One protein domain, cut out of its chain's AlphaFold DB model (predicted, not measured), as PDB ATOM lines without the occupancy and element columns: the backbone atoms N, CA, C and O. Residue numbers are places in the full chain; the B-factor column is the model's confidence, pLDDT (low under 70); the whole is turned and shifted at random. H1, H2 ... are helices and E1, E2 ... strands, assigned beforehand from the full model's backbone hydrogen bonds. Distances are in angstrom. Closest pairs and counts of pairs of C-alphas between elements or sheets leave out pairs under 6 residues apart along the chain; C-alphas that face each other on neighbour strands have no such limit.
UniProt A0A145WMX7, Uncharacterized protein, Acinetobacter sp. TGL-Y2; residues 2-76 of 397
ATOM      1  N   LYS A   2     450.002 590.844 372.719       63.91
ATOM      2  CA  LYS A   2     449.062 591.826 373.307       63.91
ATOM      3  C   LYS A   2     447.577 591.418 373.227       63.91
ATOM      4  O   LYS A   2     446.900 591.406 374.243       63.91
ATOM      5  N   HIS A   3     447.106 590.955 372.066       74.44
ATOM      6  CA  HIS A   3     445.716 590.502 371.888       74.44
ATOM      7  C   HIS A   3     445.338 589.261 372.728       74.44
ATOM      8  O   HIS A   3     444.193 589.124 373.133       74.44
ATOM      9  N   ILE A   4     446.270 588.343 373.013       79.00
ATOM     10  CA  ILE A   4     445.971 587.151 373.835       79.00
ATOM     11  C   ILE A   4     445.775 587.570 375.286       79.00
ATOM     12  O   ILE A   4     444.794 587.184 375.906       79.00
ATOM     13  N   PHE A   5     446.689 588.393 375.803       78.94
ATOM     14  CA  PHE A   5     446.576 588.926 377.155       78.94
ATOM     15  C   PHE A   5     445.313 589.776 377.313       78.94
ATOM     16  O   PHE A   5     444.629 589.640 378.319       78.94
ATOM     17  N   ALA A   6     444.950 590.569 376.298       78.62
ATOM     18  CA  ALA A   6     443.700 591.325 376.294       78.62
ATOM     19  C   ALA A   6     442.461 590.413 376.324       78.62
ATOM     20  O   ALA A   6     441.555 590.648 377.115       78.62
ATOM     21  N   VAL A   7     442.434 589.337 375.526       85.19
ATOM     22  CA  VAL A   7     441.309 588.386 375.496       85.19
ATOM     23  C   VAL A   7     441.192 587.601 376.804       85.19
ATOM     24  O   VAL A   7     440.107 587.534 377.369       85.19
ATOM     25  N   TYR A   8     442.287 587.041 377.326       86.50
ATOM     26  CA  TYR A   8     442.259 586.316 378.603       86.50
ATOM     27  C   TYR A   8     441.989 587.251 379.788       86.50
ATOM     28  O   TYR A   8     441.313 586.846 380.729       86.50
ATOM     29  N   GLY A   9     442.455 588.502 379.725       83.38
ATOM     30  CA  GLY A   9     442.113 589.545 380.691       83.38
ATOM     31  C   GLY A   9     440.626 589.893 380.655       83.38
ATOM     32  O   GLY A   9     439.985 589.928 381.700       83.38
ATOM     33  N   PHE A  10     440.047 590.061 379.462       87.69
ATOM     34  CA  PHE A  10     438.615 590.312 379.289       87.69
ATOM     35  C   PHE A  10     437.758 589.140 379.780       87.69
ATOM     36  O   PHE A  10     436.822 589.342 380.549       87.69
ATOM     37  N   ILE A  11     438.113 587.906 379.406       88.00
ATOM     38  CA  ILE A  11     437.442 586.694 379.895       88.00
ATOM     39  C   ILE A  11     437.578 586.593 381.419       88.00
ATOM     40  O   ILE A  11     436.602 586.281 382.091       88.00
ATOM     41  N   GLY A  12     438.750 586.909 381.975       87.50
ATOM     42  CA  GLY A  12     438.981 586.932 383.419       87.50
ATOM     43  C   GLY A  12     438.111 587.955 384.150       87.50
ATOM     44  O   GLY A  12     437.546 587.627 385.189       87.50
ATOM     45  N   LEU A  13     437.941 589.158 383.594       88.06
ATOM     46  CA  LEU A  13     437.057 590.195 384.141       88.06
ATOM     47  C   LEU A  13     435.582 589.792 384.073       88.06
ATOM     48  O   LEU A  13     434.841 589.995 385.032       88.06
ATOM     49  N   LEU A  14     435.159 589.185 382.965       87.88
ATOM     50  CA  LEU A  14     433.795 588.691 382.795       87.88
ATOM     51  C   LEU A  14     433.503 587.569 383.804       87.88
ATOM     52  O   LEU A  14     432.469 587.576 384.470       87.88
ATOM     53  N   LEU A  15     434.456 586.653 383.986       86.38
ATOM     54  CA  LEU A  15     434.366 585.560 384.950       86.38
ATOM     55  C   LEU A  15     434.344 586.090 386.394       86.38
ATOM     56  O   LEU A  15     433.505 585.661 387.185       86.38
ATOM     57  N   PHE A  16     435.183 587.079 386.718       85.62
ATOM     58  CA  PHE A  16     435.155 587.791 388.000       85.62
ATOM     59  C   PHE A  16     433.786 588.425 388.275       85.62
ATOM     60  O   PHE A  16     433.252 588.282 389.375       85.62
ATOM     61  N   ALA A  17     433.198 589.104 387.285       86.12
ATOM     62  CA  ALA A  17     431.903 589.768 387.424       86.12
ATOM     63  C   ALA A  17     430.767 588.762 387.670       86.12
ATOM     64  O   ALA A  17     429.979 588.942 388.597       86.12
ATOM     65  N   ILE A  18     430.724 587.668 386.899       84.62
ATOM     66  CA  ILE A  18     429.732 586.596 387.078       84.62
ATOM     67  C   ILE A  18     429.867 585.959 388.464       84.62
ATOM     68  O   ILE A  18     428.874 585.835 389.182       84.62
ATOM     69  N   LEU A  19     431.085 585.583 388.869       82.81
ATOM     70  CA  LEU A  19     431.317 584.981 390.183       82.81
ATOM     71  C   LEU A  19     431.004 585.953 391.327       82.81
ATOM     72  O   LEU A  19     430.473 585.526 392.348       82.81
ATOM     73  N   SER A  20     431.263 587.251 391.159       81.81
ATOM     74  CA  SER A  20     430.903 588.274 392.151       81.81
ATOM     75  C   SER A  20     429.393 588.344 392.362       81.81
ATOM     76  O   SER A  20     428.945 588.310 393.505       81.81
ATOM     77  N   VAL A  21     428.603 588.355 391.281       82.81
ATOM     78  CA  VAL A  21     427.131 588.364 391.358       82.81
ATOM     79  C   VAL A  21     426.598 587.073 391.983       82.81
ATOM     80  O   VAL A  21     425.746 587.129 392.864       82.81
ATOM     81  N   LEU A  22     427.122 585.912 391.580       76.81
ATOM     82  CA  LEU A  22     426.675 584.611 392.096       76.81
ATOM     83  C   LEU A  22     427.102 584.347 393.549       76.81
ATOM     84  O   LEU A  22     426.427 583.606 394.258       76.81
ATOM     85  N   SER A  23     428.211 584.937 394.001       77.62
ATOM     86  CA  SER A  23     428.697 584.812 395.386       77.62
ATOM     87  C   SER A  23     428.061 585.814 396.357       77.62
ATOM     88  O   SER A  23     428.282 585.728 397.570       77.62
ATOM     89  N   TYR A  24     427.261 586.758 395.846       69.38
ATOM     90  CA  TYR A  24     426.618 587.788 396.650       69.38
ATOM     91  C   TYR A  24     425.596 587.159 397.611       69.38
ATOM     92  O   TYR A  24     424.566 586.631 397.200       69.38
ATOM     93  N   GLY A  25     425.908 587.181 398.909       64.31
ATOM     94  CA  GLY A  25     425.058 586.658 399.987       64.31
ATOM     95  C   GLY A  25     425.271 585.184 400.371       64.31
ATOM     96  O   GLY A  25     424.885 584.809 401.473       64.31
ATOM     97  N   ALA A  26     425.926 584.365 399.537       67.62
ATOM     98  CA  ALA A  26     426.131 582.921 399.778       67.62
ATOM     99  C   ALA A  26     427.597 582.521 400.068       67.62
ATOM    100  O   ALA A  26     427.899 581.344 400.280       67.62
ATOM    101  N   GLY A  27     428.515 583.495 400.102       71.31
ATOM    102  CA  GLY A  27     429.952 583.262 400.256       71.31
ATOM    103  C   GLY A  27     430.606 582.796 398.952       71.31
ATOM    104  O   GLY A  27     429.944 582.512 397.958       71.31
ATOM    105  N   ALA A  28     431.935 582.711 398.930       68.31
ATOM    106  CA  ALA A  28     432.682 582.479 397.690       68.31
ATOM    107  C   ALA A  28     432.565 581.038 397.122       68.31
ATOM    108  O   ALA A  28     433.203 580.722 396.127       68.31
ATOM    109  N   GLY A  29     431.724 580.174 397.698       70.88
ATOM    110  CA  GLY A  29     431.493 578.807 397.226       70.88
ATOM    111  C   GLY A  29     432.616 577.840 397.610       70.88
ATOM    112  O   GLY A  29     433.798 578.098 397.382       70.88
ATOM    113  N   TYR A  30     432.248 576.709 398.209       79.75
ATOM    114  CA  TYR A  30     433.189 575.693 398.681       79.75
ATOM    115  C   TYR A  30     433.237 574.516 397.711       79.75
ATOM    116  O   TYR A  30     432.201 573.963 397.344       79.75
ATOM    117  N   LEU A  31     434.443 574.129 397.306       78.25
ATOM    118  CA  LEU A  31     434.688 572.981 396.449       78.25
ATOM    119  C   LEU A  31     435.553 571.976 397.208       78.25
ATOM    120  O   LEU A  31     436.698 572.258 397.563       78.25
ATOM    121  N   TYR A  32     434.999 570.789 397.425       82.25
ATOM    122  CA  TYR A  32     435.712 569.662 398.007       82.25
ATOM    123  C   TYR A  32     436.004 568.635 396.920       82.25
ATOM    124  O   TYR A  32     435.080 568.076 396.329       82.25
ATOM    125  N   ILE A  33     437.285 568.388 396.653       78.19
ATOM    126  CA  ILE A  33     437.723 567.384 395.684       78.19
ATOM    127  C   ILE A  33     438.375 566.238 396.455       78.19
ATOM    128  O   ILE A  33     439.391 566.431 397.125       78.19
ATOM    129  N   LEU A  34     437.794 565.043 396.335       84.00
ATOM    130  CA  LEU A  34     438.357 563.803 396.857       84.00
ATOM    131  C   LEU A  34     438.847 562.950 395.687       84.00
ATOM    132  O   LEU A  34     438.042 562.470 394.890       84.00
ATOM    133  N   TRP A  35     440.157 562.738 395.590       82.19
ATOM    134  CA  TRP A  35     440.737 561.874 394.565       82.19
ATOM    135  C   TRP A  35     441.825 560.982 395.156       82.19
ATOM    136  O   TRP A  35     442.843 561.465 395.641       82.19
ATOM    137  N   HIS A  36     441.606 559.666 395.112       77.81
ATOM    138  CA  HIS A  36     442.584 558.636 395.483       77.81
ATOM    139  C   HIS A  36     443.260 558.830 396.863       77.81
ATOM    140  O   HIS A  36     444.450 558.573 397.029       77.81
ATOM    141  N   GLY A  37     442.496 559.289 397.859       82.50
ATOM    142  CA  GLY A  37     442.975 559.562 399.224       82.50
ATOM    143  C   GLY A  37     443.501 560.985 399.446       82.50
ATOM    144  O   GLY A  37     443.702 561.382 400.590       82.50
ATOM    145  N   ILE A  38     443.659 561.779 398.385       79.81
ATOM    146  CA  ILE A  38     444.014 563.198 398.466       79.81
ATOM    147  C   ILE A  38     442.728 564.010 398.633       79.81
ATOM    148  O   ILE A  38     441.798 563.898 397.830       79.81
ATOM    149  N   GLN A  39     442.687 564.824 399.688       84.44
ATOM    150  CA  GLN A  39     441.573 565.718 399.991       84.44
ATOM    151  C   GLN A  39     442.006 567.160 399.741       84.44
ATOM    152  O   GLN A  39     442.887 567.671 400.431       84.44
ATOM    153  N   ILE A  40     441.389 567.818 398.763       79.50
ATOM    154  CA  ILE A  40     441.653 569.227 398.463       79.50
ATOM    155  C   ILE A  40     440.396 570.020 398.787       79.50
ATOM    156  O   ILE A  40     439.347 569.843 398.166       79.50
ATOM    157  N   GLN A  41     440.524 570.903 399.772       83.06
ATOM    158  CA  GLN A  41     439.490 571.852 400.152       83.06
ATOM    159  C   GLN A  41     439.837 573.199 399.527       83.06
ATOM    160  O   GLN A  41     440.876 573.779 399.837       83.06
ATOM    161  N   THR A  42     439.010 573.682 398.608       84.38
ATOM    162  CA  THR A  42     439.279 574.934 397.901       84.38
ATOM    163  C   THR A  42     437.992 575.693 397.601       84.38
ATOM    164  O   THR A  42     436.902 575.326 398.037       84.38
ATOM    165  N   ASN A  43     438.131 576.801 396.890       84.38
ATOM    166  CA  ASN A  43     437.058 577.701 396.537       84.38
ATOM    167  C   ASN A  43     436.843 577.708 395.015       84.38
ATOM    168  O   ASN A  43     437.799 577.597 394.244       84.38
ATOM    169  N   ILE A  44     435.590 577.877 394.584       82.19
ATOM    170  CA  ILE A  44     435.201 577.957 393.165       82.19
ATOM    171  C   ILE A  44     435.969 579.069 392.430       82.19
ATOM    172  O   ILE A  44     436.371 578.886 391.278       82.19
ATOM    173  N   TRP A  45     436.238 580.189 393.102       83.62
ATOM    174  CA  TRP A  45     437.064 581.280 392.590       83.62
ATOM    175  C   TRP A  45     438.468 580.809 392.232       83.62
ATOM    176  O   TRP A  45     438.923 581.007 391.105       83.62
ATOM    177  N   PHE A  46     439.141 580.144 393.174       83.81
ATOM    178  CA  PHE A  46     440.506 579.667 392.977       83.81
ATOM    179  C   PHE A  46     440.581 578.688 391.804       83.81
ATOM    180  O   PHE A  46     441.431 578.837 390.932       83.81
ATOM    181  N   VAL A  47     439.643 577.742 391.730       85.31
ATOM    182  CA  VAL A  47     439.597 576.747 390.648       85.31
ATOM    183  C   VAL A  47     439.351 577.406 389.290       85.31
ATOM    184  O   VAL A  47     440.018 577.067 388.314       85.31
ATOM    185  N   SER A  48     438.446 578.382 389.222       83.81
ATOM    186  CA  SER A  48     438.107 579.054 387.962       83.81
ATOM    187  C   SER A  48     439.273 579.884 387.419       83.81
ATOM    188  O   SER A  48     439.615 579.778 386.239       83.81
ATOM    189  N   PHE A  49     439.943 580.661 388.276       86.75
ATOM    190  CA  PHE A  49     441.137 581.410 387.874       86.75
ATOM    191  C   PHE A  49     442.325 580.491 387.574       86.75
ATOM    192  O   PHE A  49     443.079 580.762 386.639       86.75
ATOM    193  N   PHE A  50     442.468 579.376 388.295       88.38
ATOM    194  CA  PHE A  50     443.497 578.375 388.020       88.38
ATOM    195  C   PHE A  50     443.307 577.714 386.645       88.38
ATOM    196  O   PHE A  50     444.271 577.572 385.891       88.38
ATOM    197  N   LEU A  51     442.073 577.372 386.261       87.44
ATOM    198  CA  LEU A  51     441.760 576.853 384.923       87.44
ATOM    199  C   LEU A  51     442.046 577.882 383.817       87.44
ATOM    200  O   LEU A  51     442.617 577.545 382.780       87.44
ATOM    201  N   LEU A  52     441.713 579.154 384.046       89.31
ATOM    202  CA  LEU A  52     442.006 580.226 383.092       89.31
ATOM    203  C   LEU A  52     443.522 580.418 382.919       89.31
ATOM    204  O   LEU A  52     444.018 580.522 381.794       89.31
ATOM    205  N   PHE A  53     444.270 580.403 384.024       89.06
ATOM    206  CA  PHE A  53     445.723 580.551 384.027       89.06
ATOM    207  C   PHE A  53     446.439 579.368 383.365       89.06
ATOM    208  O   PHE A  53     447.312 579.564 382.519       89.06
ATOM    209  N   THR A  54     446.038 578.135 383.680       89.75
ATOM    210  CA  THR A  54     446.583 576.929 383.032       89.75
ATOM    211  C   THR A  54     446.283 576.910 381.533       89.75
ATOM    212  O   THR A  54     447.172 576.593 380.740       89.75
ATOM    213  N   GLY A  55     445.090 577.349 381.118       89.44
ATOM    214  CA  GLY A  55     444.751 577.533 379.707       89.44
ATOM    215  C   GLY A  55     445.652 578.553 378.999       89.44
ATOM    216  O   GLY A  55     446.101 578.306 377.878       89.44
ATOM    217  N   LEU A  56     445.970 579.673 379.656       88.56
ATOM    218  CA  LEU A  56     446.898 580.681 379.134       88.56
ATOM    219  C   LEU A  56     448.316 580.113 378.983       88.56
ATOM    220  O   LEU A  56     448.928 580.277 377.925       88.56
ATOM    221  N   ILE A  57     448.824 579.400 379.995       89.81
ATOM    222  CA  ILE A  57     450.143 578.749 379.937       89.81
ATOM    223  C   ILE A  57     450.193 577.753 378.781       89.81
ATOM    224  O   ILE A  57     451.135 577.790 377.989       89.81
ATOM    225  N   PHE A  58     449.178 576.898 378.645       90.94
ATOM    226  CA  PHE A  58     449.131 575.908 377.575       90.94
ATOM    227  C   PHE A  58     449.145 576.572 376.194       90.94
ATOM    228  O   PHE A  58     449.876 576.147 375.300       90.94
ATOM    229  N   GLN A  59     448.403 577.668 376.019       87.38
ATOM    230  CA  GLN A  59     448.379 578.393 374.754       87.38
ATOM    231  C   GLN A  59     449.721 579.076 374.436       87.38
ATOM    232  O   GLN A  59     450.141 579.097 373.273       87.38
ATOM    233  N   ILE A  60     450.410 579.618 375.446       87.44
ATOM    234  CA  ILE A  60     451.761 580.177 375.292       87.44
ATOM    235  C   ILE A  60     452.750 579.066 374.923       87.44
ATOM    236  O   ILE A  60     453.457 579.194 373.921       87.44
ATOM    237  N   ALA A  61     452.754 577.963 375.674       88.38
ATOM    238  CA  ALA A  61     453.618 576.813 375.437       88.38
ATOM    239  C   ALA A  61     453.409 576.239 374.029       88.38
ATOM    240  O   ALA A  61     454.372 576.057 373.286       88.38
ATOM    241  N   TRP A  62     452.156 576.066 373.602       89.31
ATOM    242  CA  TRP A  62     451.827 575.593 372.258       89.31
ATOM    243  C   TRP A  62     452.379 576.504 371.158       89.31
ATOM    244  O   TRP A  62     452.923 576.023 370.165       89.31
ATOM    245  N   ARG A  63     452.296 577.832 371.319       86.88
ATOM    246  CA  ARG A  63     452.859 578.773 370.336       86.88
ATOM    247  C   ARG A  63     454.382 578.718 370.289       86.88
ATOM    248  O   ARG A  63     454.936 578.813 369.195       86.88
ATOM    249  N   LEU A  64     455.043 578.575 371.436       85.00
ATOM    250  CA  LEU A  64     456.499 578.425 371.501       85.00
ATOM    251  C   LEU A  64     456.943 577.123 370.829       85.00
ATOM    252  O   LEU A  64     457.813 577.162 369.961       85.00
ATOM    253  N   ILE A  65     456.272 576.009 371.133       87.75
ATOM    254  CA  ILE A  65     456.513 574.708 370.499       87.75
ATOM    255  C   ILE A  65     456.276 574.798 368.990       87.75
ATOM    256  O   ILE A  65     457.134 574.397 368.209       87.75
ATOM    257  N   LYS A  66     455.162 575.391 368.546       85.94
ATOM    258  CA  LYS A  66     454.861 575.555 367.116       85.94
ATOM    259  C   LYS A  66     455.911 576.411 366.404       85.94
ATOM    260  O   LYS A  66     456.316 576.073 365.297       85.94
ATOM    261  N   ARG A  67     456.379 577.498 367.028       82.25
ATOM    262  CA  ARG A  67     457.471 578.330 366.490       82.25
ATOM    263  C   ARG A  67     458.773 577.542 366.373       82.25
ATOM    264  O   ARG A  67     459.421 577.619 365.335       82.25
ATOM    265  N   TYR A  68     459.122 576.777 367.403       83.06
ATOM    266  CA  TYR A  68     460.325 575.952 367.418       83.06
ATOM    267  C   TYR A  68     460.279 574.858 366.343       83.06
ATOM    268  O   TYR A  68     461.175 574.774 365.507       83.06
ATOM    269  N   LEU A  69     459.183 574.095 366.279       81.31
ATOM    270  CA  LEU A  69     458.985 573.054 365.270       81.31
ATOM    271  C   LEU A  69     458.975 573.619 363.846       81.31
ATOM    272  O   LEU A  69     459.536 573.004 362.945       81.31
ATOM    273  N   ASN A  70     458.373 574.792 363.626       77.94
ATOM    274  CA  ASN A  70     458.407 575.449 362.319       77.94
ATOM    275  C   ASN A  70     459.827 575.883 361.925       77.94
ATOM    276  O   ASN A  70     460.163 575.821 360.747       77.94
ATOM    277  N   ARG A  71     460.661 576.303 362.884       74.00
ATOM    278  CA  ARG A  71     462.063 576.661 362.627       74.00
ATOM    279  C   ARG A  71     462.889 575.440 362.218       74.00
ATOM    280  O   ARG A  71     463.642 575.530 361.258       74.00
ATOM    281  N   GLU A  72     462.717 574.310 362.902       76.44
ATOM    282  CA  GLU A  72     463.418 573.061 362.561       76.44
ATOM    283  C   GLU A  72     462.934 572.462 361.236       76.44
ATOM    284  O   GLU A  72     463.748 572.094 360.395       76.44
ATOM    285  N   LYS A  73     461.617 572.454 360.979       70.56
ATOM    286  CA  LYS A  73     461.070 571.996 359.690       70.56
ATOM    287  C   LYS A  73     461.600 572.804 358.503       70.56
ATOM    288  O   LYS A  73     461.838 572.228 357.451       70.56
ATOM    289  N   ARG A  74     461.821 574.110 358.673       62.12
ATOM    290  CA  ARG A  74     462.342 574.990 357.614       62.12
ATOM    291  C   ARG A  74     463.790 574.702 357.229       62.12
ATOM    292  O   ARG A  74     464.116 574.842 356.062       62.12
ATOM    293  N   LYS A  75     464.637 574.241 358.158       65.56
ATOM    294  CA  LYS A  75     466.025 573.849 357.837       65.56
ATOM    295  C   LYS A  75     466.102 572.667 356.865       65.56
ATOM    296  O   LYS A  75     467.128 572.469 356.230       65.56
ATOM    297  N   LEU A  76     465.033 571.873 356.791       62.56
ATOM    298  CA  LEU A  76     464.937 570.665 355.974       62.56
ATOM    299  C   LEU A  76     464.082 570.864 354.711       62.56
ATOM    300  O   LEU A  76     463.984 569.948 353.901       62.56
TER     301      LEU A  76
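Overview. This is residues 2 to 76 of the 397 residues of an uncharacterized protein of Acinetobacter sp. TGL-Y2 (UniProt A0A145WMX7). A narrow two-stranded antiparallel hairpin, E1 and E2, joins one end of two long helices, H1 and H2, that run side by side opposite ways; residues 34 to 39 and 61 to 76 stick out. The printed part has 75 residues, in order H1, E1, E2, H2, mostly helix. It is extended and flat, radius of gyration of the C-alphas 18.0 A, spanning 60 by 36 by 9 A.

Arrangement. Look first at the hairpin of E1, residues 30 to 35, and E2, residues 38 to 43: N 31 and O 42, 2.8 A apart, are within hydrogen-bond range. H2, residues 44 to 75, touches H1, residues 2 to 23, with residues 45 to 56 alone, at a shallow tilt of 16 degrees; their closest C-alphas, Leu 19 and Trp 45, are 7.2 A apart. H1 and E2 are apart. Every O i to N i+4 pair is within hydrogen-bond range in H1, 27 of 28 in H2.

Along the chain. Find C-alpha 2 at (449.062, 591.826, 373.307); H1 runs 30.8 A to C-alpha 23. E1 spans 16.3 A, E2 16.2 A. H2 runs 47.1 A to C-alpha 75 at (466.025, 573.849, 357.837).

Size, cuts and confidence. The farthest C-alphas, Gly 25 and Leu 76, are 61.5 A apart. The printed part has no cut and no long link. Find pLDDT under 70 at residues 2, 24 to 26, 28 and 74 to 76.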